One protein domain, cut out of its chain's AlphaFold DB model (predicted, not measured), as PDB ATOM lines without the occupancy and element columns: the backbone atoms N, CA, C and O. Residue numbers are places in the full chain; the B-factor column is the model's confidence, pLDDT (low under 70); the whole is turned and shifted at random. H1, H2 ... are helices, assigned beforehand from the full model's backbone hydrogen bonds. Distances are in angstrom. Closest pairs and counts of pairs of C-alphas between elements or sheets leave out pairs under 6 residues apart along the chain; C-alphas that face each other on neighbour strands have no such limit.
ATOM      1  N   ASP A   8     -29.916 -28.934 -19.641       90.25
ATOM      2  CA  ASP A   8     -29.910 -30.180 -18.876       90.25
ATOM      3  C   ASP A   8     -31.174 -30.326 -18.013       90.25
ATOM      4  O   ASP A   8     -31.857 -31.349 -18.077       90.25
ATOM      5  N   VAL A   9     -31.560 -29.268 -17.292       92.81
ATOM      6  CA  VAL A   9     -32.789 -29.237 -16.485       92.81
ATOM      7  C   VAL A   9     -34.030 -29.322 -17.378       92.81
ATOM      8  O   VAL A   9     -34.981 -30.033 -17.053       92.81
ATOM      9  N   ALA A  10     -34.025 -28.640 -18.526       92.69
ATOM     10  CA  ALA A  10     -35.103 -28.708 -19.507       92.69
ATOM     11  C   ALA A  10     -35.262 -30.127 -20.075       92.69
ATOM     12  O   ALA A  10     -36.390 -30.590 -20.246       92.69
ATOM     13  N   TRP A  11     -34.158 -30.839 -20.322       93.38
ATOM     14  CA  TRP A  11     -34.183 -32.234 -20.766       93.38
ATOM     15  C   TRP A  11     -34.769 -33.170 -19.701       93.38
ATOM     16  O   TRP A  11     -35.685 -33.935 -19.997       93.38
ATOM     17  N   VAL A  12     -34.304 -33.066 -18.455       94.12
ATOM     18  CA  VAL A  12     -34.828 -33.848 -17.320       94.12
ATOM     19  C   VAL A  12     -36.328 -33.597 -17.134       94.12
ATOM     20  O   VAL A  12     -37.104 -34.540 -16.971       94.12
ATOM     21  N   TRP A  13     -36.763 -32.337 -17.217       95.00
ATOM     22  CA  TRP A  13     -38.179 -31.989 -17.097       95.00
ATOM     23  C   TRP A  13     -39.013 -32.523 -18.271       95.00
ATOM     24  O   TRP A  13     -40.082 -33.094 -18.049       95.00
ATOM     25  N   HIS A  14     -38.507 -32.409 -19.503       94.75
ATOM     26  CA  HIS A  14     -39.121 -32.993 -20.696       94.75
ATOM     27  C   HIS A  14     -39.356 -34.497 -20.527       94.75
ATOM     28  O   HIS A  14     -40.481 -34.965 -20.697       94.75
ATOM     29  N   VAL A  15     -38.321 -35.237 -20.125       95.38
ATOM     30  CA  VAL A  15     -38.386 -36.690 -19.915       95.38
ATOM     31  C   VAL A  15     -39.375 -37.052 -18.811       95.38
ATOM     32  O   VAL A  15     -40.152 -37.989 -18.973       95.38
ATOM     33  N   HIS A  16     -39.409 -36.295 -17.715       95.12
ATOM     34  CA  HIS A  16     -40.364 -36.545 -16.642       95.12
ATOM     35  C   HIS A  16     -41.821 -36.402 -17.127       95.12
ATOM     36  O   HIS A  16     -42.653 -37.262 -16.836       95.12
ATOM     37  N   MET A  17     -42.129 -35.388 -17.947       95.62
ATOM     38  CA  MET A  17     -43.467 -35.223 -18.539       95.62
ATOM     39  C   MET A  17     -43.880 -36.386 -19.457       95.62
ATOM     40  O   MET A  17     -45.078 -36.613 -19.641       95.62
ATOM     41  N   MET A  18     -42.926 -37.156 -19.995       94.94
ATOM     42  CA  MET A  18     -43.229 -38.345 -20.802       94.94
ATOM     43  C   MET A  18     -43.800 -39.501 -19.968       94.94
ATOM     44  O   MET A  18     -44.342 -40.434 -20.544       94.94
ATOM     45  N   SER A  19     -43.788 -39.420 -18.632       95.12
ATOM     46  CA  SER A  19     -44.537 -40.317 -17.742       95.12
ATOM     47  C   SER A  19     -45.703 -39.561 -17.087       95.12
ATOM     48  O   SER A  19     -45.602 -39.147 -15.934       95.12
ATOM     49  N   PRO A  20     -46.835 -39.346 -17.784       95.44
ATOM     50  CA  PRO A  20     -47.836 -38.350 -17.395       95.44
ATOM     51  C   PRO A  20     -48.501 -38.660 -16.047       95.44
ATOM     52  O   PRO A  20     -48.823 -37.743 -15.290       95.44
ATOM     53  N   VAL A  21     -48.667 -39.945 -15.716       95.38
ATOM     54  CA  VAL A  21     -49.216 -40.381 -14.423       95.38
ATOM     55  C   VAL A  21     -48.224 -40.118 -13.287       95.38
ATOM     56  O   VAL A  21     -48.610 -39.538 -12.270       95.38
ATOM     57  N   SER A  22     -46.953 -40.493 -13.466       95.31
ATOM     58  CA  SER A  22     -45.892 -40.252 -12.476       95.31
ATOM     59  C   SER A  22     -45.668 -38.754 -12.279       95.31
ATOM     60  O   SER A  22     -45.717 -38.274 -11.152       95.31
ATOM     61  N   TYR A  23     -45.577 -38.004 -13.380       95.62
ATOM     62  CA  TYR A  23     -45.426 -36.553 -13.393       95.62
ATOM     63  C   TYR A  23     -46.524 -35.846 -12.609       95.62
ATOM     64  O   TYR A  23     -46.248 -35.030 -11.731       95.62
ATOM     65  N   GLN A  24     -47.788 -36.184 -12.873       94.75
ATOM     66  CA  GLN A  24     -48.899 -35.581 -12.149       94.75
ATOM     67  C   GLN A  24     -48.846 -35.900 -10.648       94.75
ATOM     68  O   GLN A  24     -49.059 -34.998  -9.835       94.75
ATOM     69  N   ARG A  25     -48.578 -37.157 -10.275       95.12
ATOM     70  CA  ARG A  25     -48.465 -37.577  -8.872       95.12
ATOM     71  C   ARG A  25     -47.343 -36.818  -8.160       95.12
ATOM     72  O   ARG A  25     -47.590 -36.163  -7.151       95.12
ATOM     73  N   GLU A  26     -46.145 -36.837  -8.725       94.88
ATOM     74  CA  GLU A  26     -44.945 -36.286  -8.098       94.88
ATOM     75  C   GLU A  26     -44.957 -34.755  -8.064       94.88
ATOM     76  O   GLU A  26     -44.562 -34.162  -7.063       94.88
ATOM     77  N   CYS A  27     -45.499 -34.072  -9.080       94.25
ATOM     78  CA  CYS A  27     -45.722 -32.626  -8.991       94.25
ATOM     79  C   CYS A  27     -46.665 -32.265  -7.830       94.25
ATOM     80  O   CYS A  27     -46.392 -31.327  -7.077       94.25
ATOM     81  N   ASN A  28     -47.749 -33.023  -7.636       93.62
ATOM     82  CA  ASN A  28     -48.658 -32.791  -6.513       93.62
ATOM     83  C   ASN A  28     -47.979 -33.046  -5.156       93.62
ATOM     84  O   ASN A  28     -48.221 -32.309  -4.208       93.62
ATOM     85  N   GLU A  29     -47.094 -34.032  -5.052       93.81
ATOM     86  CA  GLU A  29     -46.373 -34.330  -3.806       93.81
ATOM     87  C   GLU A  29     -45.236 -33.339  -3.513       93.81
ATOM     88  O   GLU A  29     -44.985 -32.974  -2.359       93.81
ATOM     89  N   ILE A  30     -44.522 -32.890  -4.547       92.88
ATOM     90  CA  ILE A  30     -43.324 -32.058  -4.404       92.88
ATOM     91  C   ILE A  30     -43.689 -30.579  -4.300       92.88
ATOM     92  O   ILE A  30     -43.162 -29.896  -3.420       92.88
ATOM     93  N   VAL A  31     -44.590 -30.099  -5.164       91.12
ATOM     94  CA  VAL A  31     -44.942 -28.675  -5.290       91.12
ATOM     95  C   VAL A  31     -46.442 -28.393  -5.125       91.12
ATOM     96  O   VAL A  31     -46.882 -27.275  -5.379       91.12
ATOM     97  N   SER A  32     -47.233 -29.369  -4.654       91.69
ATOM     98  CA  SER A  32     -48.672 -29.219  -4.330       91.69
ATOM     99  C   SER A  32     -49.590 -28.870  -5.506       91.69
ATOM    100  O   SER A  32     -50.766 -28.575  -5.307       91.69
ATOM    101  N   THR A  33     -49.080 -28.907  -6.734       91.50
ATOM    102  CA  THR A  33     -49.864 -28.699  -7.951       91.50
ATOM    103  C   THR A  33     -49.164 -29.351  -9.127       91.50
ATOM    104  O   THR A  33     -47.936 -29.381  -9.184       91.50
ATOM    105  N   ARG A  34     -49.925 -29.793 -10.128       87.00
ATOM    106  CA  ARG A  34     -49.350 -30.114 -11.434       87.00
ATOM    107  C   ARG A  34     -48.728 -28.853 -12.032       87.00
ATOM    108  O   ARG A  34     -49.379 -27.807 -12.077       87.00
ATOM    109  N   LEU A  35     -47.485 -28.964 -12.492       90.75
ATOM    110  CA  LEU A  35     -46.815 -27.900 -13.228       90.75
ATOM    111  C   LEU A  35     -47.164 -28.021 -14.707       90.75
ATOM    112  O   LEU A  35     -46.963 -29.078 -15.308       90.75
ATOM    113  N   ASP A  36     -47.703 -26.946 -15.274       90.75
ATOM    114  CA  ASP A  36     -47.909 -26.863 -16.715       90.75
ATOM    115  C   ASP A  36     -46.605 -26.480 -17.402       90.75
ATOM    116  O   ASP A  36     -45.732 -25.839 -16.806       90.75
ATOM    117  N   HIS A  37     -46.502 -26.834 -18.672       91.69
ATOM    118  CA  HIS A  37     -45.357 -26.500 -19.495       91.69
ATOM    119  C   HIS A  37     -45.824 -25.740 -20.734       91.69
ATOM    120  O   HIS A  37     -46.850 -26.051 -21.326       91.69
ATOM    121  N   ASN A  38     -45.061 -24.714 -21.110       86.31
ATOM    122  CA  ASN A  38     -45.316 -23.917 -22.301       86.31
ATOM    123  C   ASN A  38     -44.015 -23.755 -23.068       86.31
ATOM    124  O   ASN A  38     -43.008 -23.319 -22.511       86.31
ATOM    125  N   ILE A  39     -44.066 -24.037 -24.364       86.06
ATOM    126  CA  ILE A  39     -42.913 -23.896 -25.244       86.06
ATOM    127  C   ILE A  39     -42.737 -22.417 -25.595       86.06
ATOM    128  O   ILE A  39     -43.582 -21.818 -26.262       86.06
ATOM    129  N   LEU A  40     -41.617 -21.830 -25.174       89.12
ATOM    130  CA  LEU A  40     -41.222 -20.487 -25.587       89.12
ATOM    131  C   LEU A  40     -40.440 -20.549 -26.904       89.12
ATOM    132  O   LEU A  40     -39.555 -21.385 -27.086       89.12
ATOM    133  N   ILE A  41     -40.728 -19.624 -27.823       88.88
ATOM    134  CA  ILE A  41     -40.072 -19.554 -29.137       88.88
ATOM    135  C   ILE A  41     -39.412 -18.191 -29.371       88.88
ATOM    136  O   ILE A  41     -39.862 -17.166 -28.855       88.88
ATOM    137  N   GLY A  42     -38.334 -18.181 -30.161       92.00
ATOM    138  CA  GLY A  42     -37.628 -16.960 -30.565       92.00
ATOM    139  C   GLY A  42     -37.262 -16.053 -29.384       92.00
ATOM    140  O   GLY A  42     -36.691 -16.505 -28.389       92.00
ATOM    141  N   ASP A  43     -37.636 -14.776 -29.478       93.94
ATOM    142  CA  ASP A  43     -37.329 -13.757 -28.467       93.94
ATOM    143  C   ASP A  43     -37.921 -14.067 -27.088       93.94
ATOM    144  O   ASP A  43     -37.324 -13.720 -26.067       93.94
ATOM    145  N   GLN A  44     -39.074 -14.745 -27.028       93.44
ATOM    146  CA  GLN A  44     -39.688 -15.119 -25.751       93.44
ATOM    147  C   GLN A  44     -38.795 -16.094 -24.985       93.44
ATOM    148  O   GLN A  44     -38.615 -15.940 -23.776       93.44
ATOM    149  N   ARG A  45     -38.185 -17.050 -25.697       92.88
ATOM    150  CA  ARG A  45     -37.258 -18.022 -25.113       92.88
ATOM    151  C   ARG A  45     -35.987 -17.348 -24.613       92.88
ATOM    152  O   ARG A  45     -35.588 -17.578 -23.476       92.88
ATOM    153  N   LEU A  46     -35.396 -16.454 -25.414       93.44
ATOM    154  CA  LEU A  46     -34.220 -15.679 -24.995       93.44
ATOM    155  C   LEU A  46     -34.502 -14.878 -23.716       93.44
ATOM    156  O   LEU A  46     -33.715 -14.911 -22.772       93.44
ATOM    157  N   GLN A  47     -35.642 -14.188 -23.656       94.56
ATOM    158  CA  GLN A  47     -36.041 -13.437 -22.463       94.56
ATOM    159  C   GLN A  47     -36.303 -14.349 -21.257       94.56
ATOM    160  O   GLN A  47     -36.002 -13.960 -20.125       94.56
ATOM    161  N   GLY A  48     -36.863 -15.540 -21.484       94.25
ATOM    162  CA  GLY A  48     -37.063 -16.567 -20.463       94.25
ATOM    163  C   GLY A  48     -35.741 -17.037 -19.853       94.25
ATOM    164  O   GLY A  48     -35.625 -17.063 -18.627       94.25
ATOM    165  N   LEU A  49     -34.735 -17.310 -20.693       94.38
ATOM    166  CA  LEU A  49     -33.394 -17.735 -20.272       94.38
ATOM    167  C   LEU A  49     -32.659 -16.642 -19.495       94.38
ATOM    168  O   LEU A  49     -32.077 -16.922 -18.453       94.38
ATOM    169  N   VAL A  50     -32.712 -15.383 -19.949       95.88
ATOM    170  CA  VAL A  50     -32.072 -14.258 -19.238       95.88
ATOM    171  C   VAL A  50     -32.626 -14.118 -17.817       95.88
ATOM    172  O   VAL A  50     -31.872 -13.911 -16.869       95.88
ATOM    173  N   LYS A  51     -33.945 -14.264 -17.649       94.56
ATOM    174  CA  LYS A  51     -34.586 -14.195 -16.328       94.56
ATOM    175  C   LYS A  51     -34.239 -15.387 -15.454       94.56
ATOM    176  O   LYS A  51     -33.944 -15.193 -14.278       94.56
ATOM    177  N   ALA A  52     -34.296 -16.592 -16.016       95.19
ATOM    178  CA  ALA A  52     -33.952 -17.808 -15.295       95.19
ATOM    179  C   ALA A  52     -32.503 -17.760 -14.809       95.19
ATOM    180  O   ALA A  52     -32.266 -17.991 -13.629       95.19
ATOM    181  N   ARG A  53     -31.569 -17.335 -15.668       96.44
ATOM    182  CA  ARG A  53     -30.158 -17.147 -15.318       96.44
ATOM    183  C   ARG A  53     -29.975 -16.152 -14.177       96.44
ATOM    184  O   ARG A  53     -29.342 -16.486 -13.187       96.44
ATOM    185  N   ALA A  54     -30.593 -14.973 -14.264       96.12
ATOM    186  CA  ALA A  54     -30.486 -13.965 -13.208       96.12
ATOM    187  C   ALA A  54     -31.040 -14.450 -11.851       96.12
ATOM    188  O   ALA A  54     -30.526 -14.074 -10.798       96.12
ATOM    189  N   LEU A  55     -32.097 -15.270 -11.856       96.50
ATOM    190  CA  LEU A  55     -32.625 -15.896 -10.640       96.50
ATOM    191  C   LEU A  55     -31.710 -17.013 -10.130       96.50
ATOM    192  O   LEU A  55     -31.481 -17.096  -8.927       96.50
ATOM    193  N   TRP A  56     -31.183 -17.840 -11.032       96.06
ATOM    194  CA  TRP A  56     -30.289 -18.945 -10.709       96.06
ATOM    195  C   TRP A  56     -28.992 -18.453 -10.083       96.06
ATOM    196  O   TRP A  56     -28.684 -18.849  -8.971       96.06
ATOM    197  N   GLU A  57     -28.298 -17.504 -10.714       96.00
ATOM    198  CA  GLU A  57     -27.050 -16.918 -10.200       96.00
ATOM    199  C   GLU A  57     -27.241 -16.257  -8.828       96.00
ATOM    200  O   GLU A  57     -26.322 -16.201  -8.013       96.00
ATOM    201  N   LYS A  58     -28.453 -15.765  -8.545       96.94
ATOM    202  CA  LYS A  58     -28.799 -15.197  -7.242       96.94
ATOM    203  C   LYS A  58     -29.035 -16.268  -6.170       96.94
ATOM    204  O   LYS A  58     -28.714 -16.022  -5.010       96.94
ATOM    205  N   LEU A  59     -29.673 -17.385  -6.518       95.88
ATOM    206  CA  LEU A  59     -30.072 -18.437  -5.571       95.88
ATOM    207  C   LEU A  59     -28.991 -19.509  -5.381       95.88
ATOM    208  O   LEU A  59     -28.852 -20.036  -4.282       95.88
ATOM    209  N   TYR A  60     -28.230 -19.789  -6.434       92.88
ATOM    210  CA  TYR A  60     -27.220 -20.840  -6.532       92.88
ATOM    211  C   TYR A  60     -25.931 -20.267  -7.152       92.88
ATOM    212  O   TYR A  60     -25.560 -20.629  -8.264       92.88
ATOM    213  N   PRO A  61     -25.242 -19.332  -6.471       94.38
ATOM    214  CA  PRO A  61     -24.086 -18.627  -7.038       94.38
ATOM    215  C   PRO A  61     -22.876 -19.529  -7.323       94.38
ATOM    216  O   PRO A  61     -22.001 -19.141  -8.092       94.38
ATOM    217  N   GLU A  62     -22.809 -20.702  -6.689       90.75
ATOM    218  CA  GLU A  62     -21.734 -21.687  -6.874       90.75
ATOM    219  C   GLU A  62     -22.042 -22.693  -7.993       90.75
ATOM    220  O   GLU A  62     -21.129 -23.358  -8.476       90.75
ATOM    221  N   GLU A  63     -23.299 -22.766  -8.443       88.75
ATOM    222  CA  GLU A  63     -23.741 -23.709  -9.470       88.75
ATOM    223  C   GLU A  63     -23.865 -23.001 -10.824       88.75
ATOM    224  O   GLU A  63     -24.666 -22.064 -10.967       88.75
ATOM    225  N   PRO A  64     -23.109 -23.420 -11.852       91.75
ATOM    226  CA  PRO A  64     -23.196 -22.798 -13.161       91.75
ATOM    227  C   PRO A  64     -24.582 -23.029 -13.772       91.75
ATOM    228  O   PRO A  64     -25.139 -24.118 -13.708       91.75
ATOM    229  N   PHE A  65     -25.139 -21.998 -14.409       93.81
ATOM    230  CA  PHE A  65     -26.428 -22.133 -15.098       93.81
ATOM    231  C   PHE A  65     -26.341 -23.047 -16.328       93.81
ATOM    232  O   PHE A  65     -27.328 -23.658 -16.693       93.81
ATOM    233  N   GLU A  66     -25.188 -23.110 -16.998       92.00
ATOM    234  CA  GLU A  66     -24.966 -24.023 -18.124       92.00
ATOM    235  C   GLU A  66     -23.969 -25.098 -17.703       92.00
ATOM    236  O   GLU A  66     -22.911 -24.776 -17.157       92.00
ATOM    237  N   VAL A  67     -24.273 -26.354 -18.014       86.38
ATOM    238  CA  VAL A  67     -23.350 -27.466 -17.782       86.38
ATOM    239  C   VAL A  67     -22.213 -27.421 -18.803       86.38
ATOM    240  O   VAL A  67     -22.446 -27.373 -20.015       86.38
ATOM    241  N   ASP A  68     -20.970 -27.481 -18.324       86.38
ATOM    242  CA  ASP A  68     -19.810 -27.719 -19.182       86.38
ATOM    243  C   ASP A  68     -19.744 -29.203 -19.549       86.38
ATOM    244  O   ASP A  68     -19.195 -30.028 -18.826       86.38
ATOM    245  N   LEU A  69     -20.289 -29.531 -20.715       82.44
ATOM    246  CA  LEU A  69     -20.315 -30.897 -21.232       82.44
ATOM    247  C   LEU A  69     -18.930 -31.429 -21.670       82.44
ATOM    248  O   LEU A  69     -18.830 -32.529 -22.212       82.44
ATOM    249  N   THR A  70     -17.867 -30.633 -21.536       86.44
ATOM    250  CA  THR A  70     -16.482 -31.065 -21.787       86.44
ATOM    251  C   THR A  70     -15.703 -31.327 -20.504       86.44
ATOM    252  O   THR A  70     -14.607 -31.896 -20.561       86.44
ATOM    253  N   ALA A  71     -16.257 -30.937 -19.355       83.31
ATOM    254  CA  ALA A  71     -15.656 -31.191 -18.065       83.31
ATOM    255  C   ALA A  71     -15.652 -32.702 -17.757       83.31
ATOM    256  O   ALA A  71     -16.529 -33.447 -18.203       83.31
ATOM    257  N   PRO A  72     -14.660 -33.201 -16.999       81.25
ATOM    258  CA  PRO A  72     -14.748 -34.543 -16.443       81.25
ATOM    259  C   PRO A  72     -15.970 -34.635 -15.521       81.25
ATOM    260  O   PRO A  72     -16.266 -33.688 -14.795       81.25
ATOM    261  N   VAL A  73     -16.643 -35.787 -15.532       75.12
ATOM    262  CA  VAL A  73     -17.735 -36.071 -14.593       75.12
ATOM    263  C   VAL A  73     -17.172 -35.948 -13.177       75.12
ATOM    264  O   VAL A  73     -16.240 -36.667 -12.812       75.12
ATOM    265  N   CYS A  74     -17.678 -34.981 -12.418       70.94
ATOM    266  CA  CYS A  74     -17.356 -34.810 -11.012       70.94
ATOM    267  C   CYS A  74     -18.313 -35.637 -10.155       70.94
ATOM    268  O   CYS A  74     -19.458 -35.876 -10.540       70.94
ATOM    269  N   ASP A  75     -17.843 -36.056  -8.980       68.25
ATOM    270  CA  ASP A  75     -18.719 -36.645  -7.974       68.25
ATOM    271  C   ASP A  75     -19.739 -35.579  -7.555       68.25
ATOM    272  O   ASP A  75     -19.390 -34.566  -6.941       68.25
ATOM    273  N   ALA A  76     -20.997 -35.785  -7.938       70.94
ATOM    274  CA  ALA A  76     -22.094 -34.984  -7.432       70.94
ATOM    275  C   ALA A  76     -22.277 -35.286  -5.933       70.94
ATOM    276  O   ALA A  76     -22.059 -36.425  -5.508       70.94
ATOM    277  N   PRO A  77     -22.684 -34.301  -5.114       78.69
ATOM    278  CA  PRO A  77     -23.059 -34.567  -3.733       78.69
ATOM    279  C   PRO A  77     -24.123 -35.665  -3.659       78.69
ATOM    280  O   PRO A  77     -25.020 -35.712  -4.504       78.69
ATOM    281  N   ASP A  78     -24.062 -36.499  -2.618       81.50
ATOM    282  CA  ASP A  78     -25.109 -37.485  -2.351       81.50
ATOM    283  C   ASP A  78     -26.472 -36.781  -2.274       81.50
ATOM    284  O   ASP A  78     -26.743 -35.986  -1.368       81.50
ATOM    285  N   PHE A  79     -27.342 -37.077  -3.238       83.56
ATOM    286  CA  PHE A  79     -28.678 -36.511  -3.336       83.56
ATOM    287  C   PHE A  79     -29.714 -37.629  -3.391       83.56
ATOM    288  O   PHE A  79     -29.699 -38.476  -4.281       83.56
ATOM    289  N   GLN A  80     -30.655 -37.607  -2.449       86.81
ATOM    290  CA  GLN A  80     -31.817 -38.482  -2.493       86.81
ATOM    291  C   GLN A  80     -32.982 -37.746  -3.154       86.81
ATOM    292  O   GLN A  80     -33.566 -36.825  -2.578       86.81
ATOM    293  N   SER A  81     -33.329 -38.175  -4.365       88.12
ATOM    294  CA  SER A  81     -34.470 -37.627  -5.090       88.12
ATOM    295  C   SER A  81     -35.795 -37.926  -4.381       88.12
ATOM    296  O   SER A  81     -35.985 -38.996  -3.804       88.12
ATOM    297  N   ARG A  82     -36.731 -36.972  -4.457       91.88
ATOM    298  CA  ARG A  82     -38.147 -37.165  -4.085       91.88
ATOM    299  C   ARG A  82     -38.994 -37.703  -5.245       91.88
ATOM    300  O   ARG A  82     -40.169 -37.976  -5.045       91.88
ATOM    301  N   ILE A  83     -38.414 -37.776  -6.440       91.88
ATOM    302  CA  ILE A  83     -39.028 -38.343  -7.641       91.88
ATOM    303  C   ILE A  83     -38.760 -39.849  -7.611       91.88
ATOM    304  O   ILE A  83     -37.606 -40.260  -7.481       91.88
ATOM    305  N   GLU A  84     -39.820 -40.652  -7.694       92.69
ATOM    306  CA  GLU A  84     -39.744 -42.116  -7.701       92.69
ATOM    307  C   GLU A  84     -39.552 -42.668  -9.115       92.69
ATOM    308  O   GLU A  84     -38.956 -43.732  -9.290       92.69
ATOM    309  N   TYR A  85     -40.073 -41.971 -10.128       93.12
ATOM    310  CA  TYR A  85     -39.841 -42.325 -11.521       93.12
ATOM    311  C   TYR A  85     -38.343 -42.271 -11.841       93.12
ATOM    312  O   TYR A  85     -37.670 -41.269 -11.596       93.12
ATOM    313  N   ASP A  86     -37.818 -43.360 -12.404       93.25
ATOM    314  CA  ASP A  86     -36.408 -43.487 -12.774       93.25
ATOM    315  C   ASP A  86     -36.097 -42.622 -14.007       93.25
ATOM    316  O   ASP A  86     -36.125 -43.078 -15.158       93.25
ATOM    317  N   ILE A  87     -35.854 -41.334 -13.750       92.69
ATOM    318  CA  ILE A  87     -35.568 -40.342 -14.786       92.69
ATOM    319  C   ILE A  87     -34.234 -40.640 -15.476       92.69
ATOM    320  O   ILE A  87     -34.119 -40.381 -16.669       92.69
ATOM    321  N   GLU A  88     -33.239 -41.207 -14.791       91.75
ATOM    322  CA  GLU A  88     -31.955 -41.549 -15.416       91.75
ATOM    323  C   GLU A  88     -32.155 -42.605 -16.508       91.75
ATOM    324  O   GLU A  88     -31.794 -42.391 -17.675       91.75
ATOM    325  N   ALA A  89     -32.830 -43.710 -16.174       91.56
ATOM    326  CA  ALA A  89     -33.149 -44.738 -17.154       91.56
ATOM    327  C   ALA A  89     -34.082 -44.205 -18.253       91.56
ATOM    328  O   ALA A  89     -33.936 -44.586 -19.419       91.56
ATOM    329  N   ALA A  90     -35.029 -43.323 -17.918       92.75
ATOM    330  CA  ALA A  90     -35.897 -42.679 -18.903       92.75
ATOM    331  C   ALA A  90     -35.105 -41.779 -19.866       92.75
ATOM    332  O   ALA A  90     -35.265 -41.896 -21.079       92.75
TER     333      ALA A  90
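What this domain is: This is residues 8 to 90 of the 230 residues of an uncharacterized protein of Pocillopora damicornis (UniProt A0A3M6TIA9). The domain is a loose, open frame of chain with few contacts: H1 and H2 follow each other with a sharp turn between them, H3 is a long bar set away from the other helices, and the long stretch of residues 60 to 86 swings back from the end of H3 to the little helix H4, which packs on H1. The printed part has 83 residues, with four named helices in the order H1, H2, H3, H4 and no named strand; the class is all helix. The whole is loose, with a radius of gyration of the C-alphas of 14.7 A, and it spans 35 by 31 by 22 A.

Where its parts are: H1 is residues 8 to 17 and begins with C-alpha 8 at (-29.910, -30.180, -18.876); it is 14.5 A long from first to last C-alpha. H2, residues 20 to 31, is 15.8 A long. H3, residues 42 to 59, is the longest helix, 26.2 A from C-alpha 42 at (-37.628, -16.960, -30.565) to C-alpha 59. H4, residues 87 to 90, is 4.7 A long and ends with C-alpha 90 at (-35.897, -42.679, -18.903).

How they stand to each other: H1 and H2 only just touch, with 3 pairs of C-alphas within 8 A, and only at the corner by their link. The closest C-alphas of the two are those of Met 17 and Tyr 23, 5.7 A apart, and H2 touches H1 with residues 22 to 23 alone. Their lines stand at a steep tilt of 61 degrees, and they run opposite ways. H4 touches H1, with the C-alphas of His 16 and Ile 87 the closest at 6.4 A. H3 touches no helix: it is apart from H1, H2 and H4. H2 and H4 are apart too. In H1, H2 and H3 every O i to N i+4 pair is within hydrogen-bond range; H4 is too short for such a pair, and its 1 pair of O i to N i+3 is within range.

The domain as a whole: The two C-alphas farthest apart are those of Asp 43 and Asp 78, at 37.3 A. The C-alphas of the first and last printed residues, Asp 8 and Ala 90, are 13.9 A apart. The link from H1 to H2 is tight, that from H2 to H3 is short with 10 residues, and that from H3 to H4 is long with 27 residues. Residues 41 to 47, of which 42 to 47 belong to H3, stand free, and so do residues 58 to 63 and residues 70 to 81. The printed part has no cut. The mean pLDDT of the printed part is 91.0, and one residue, Asp 75, is under 70.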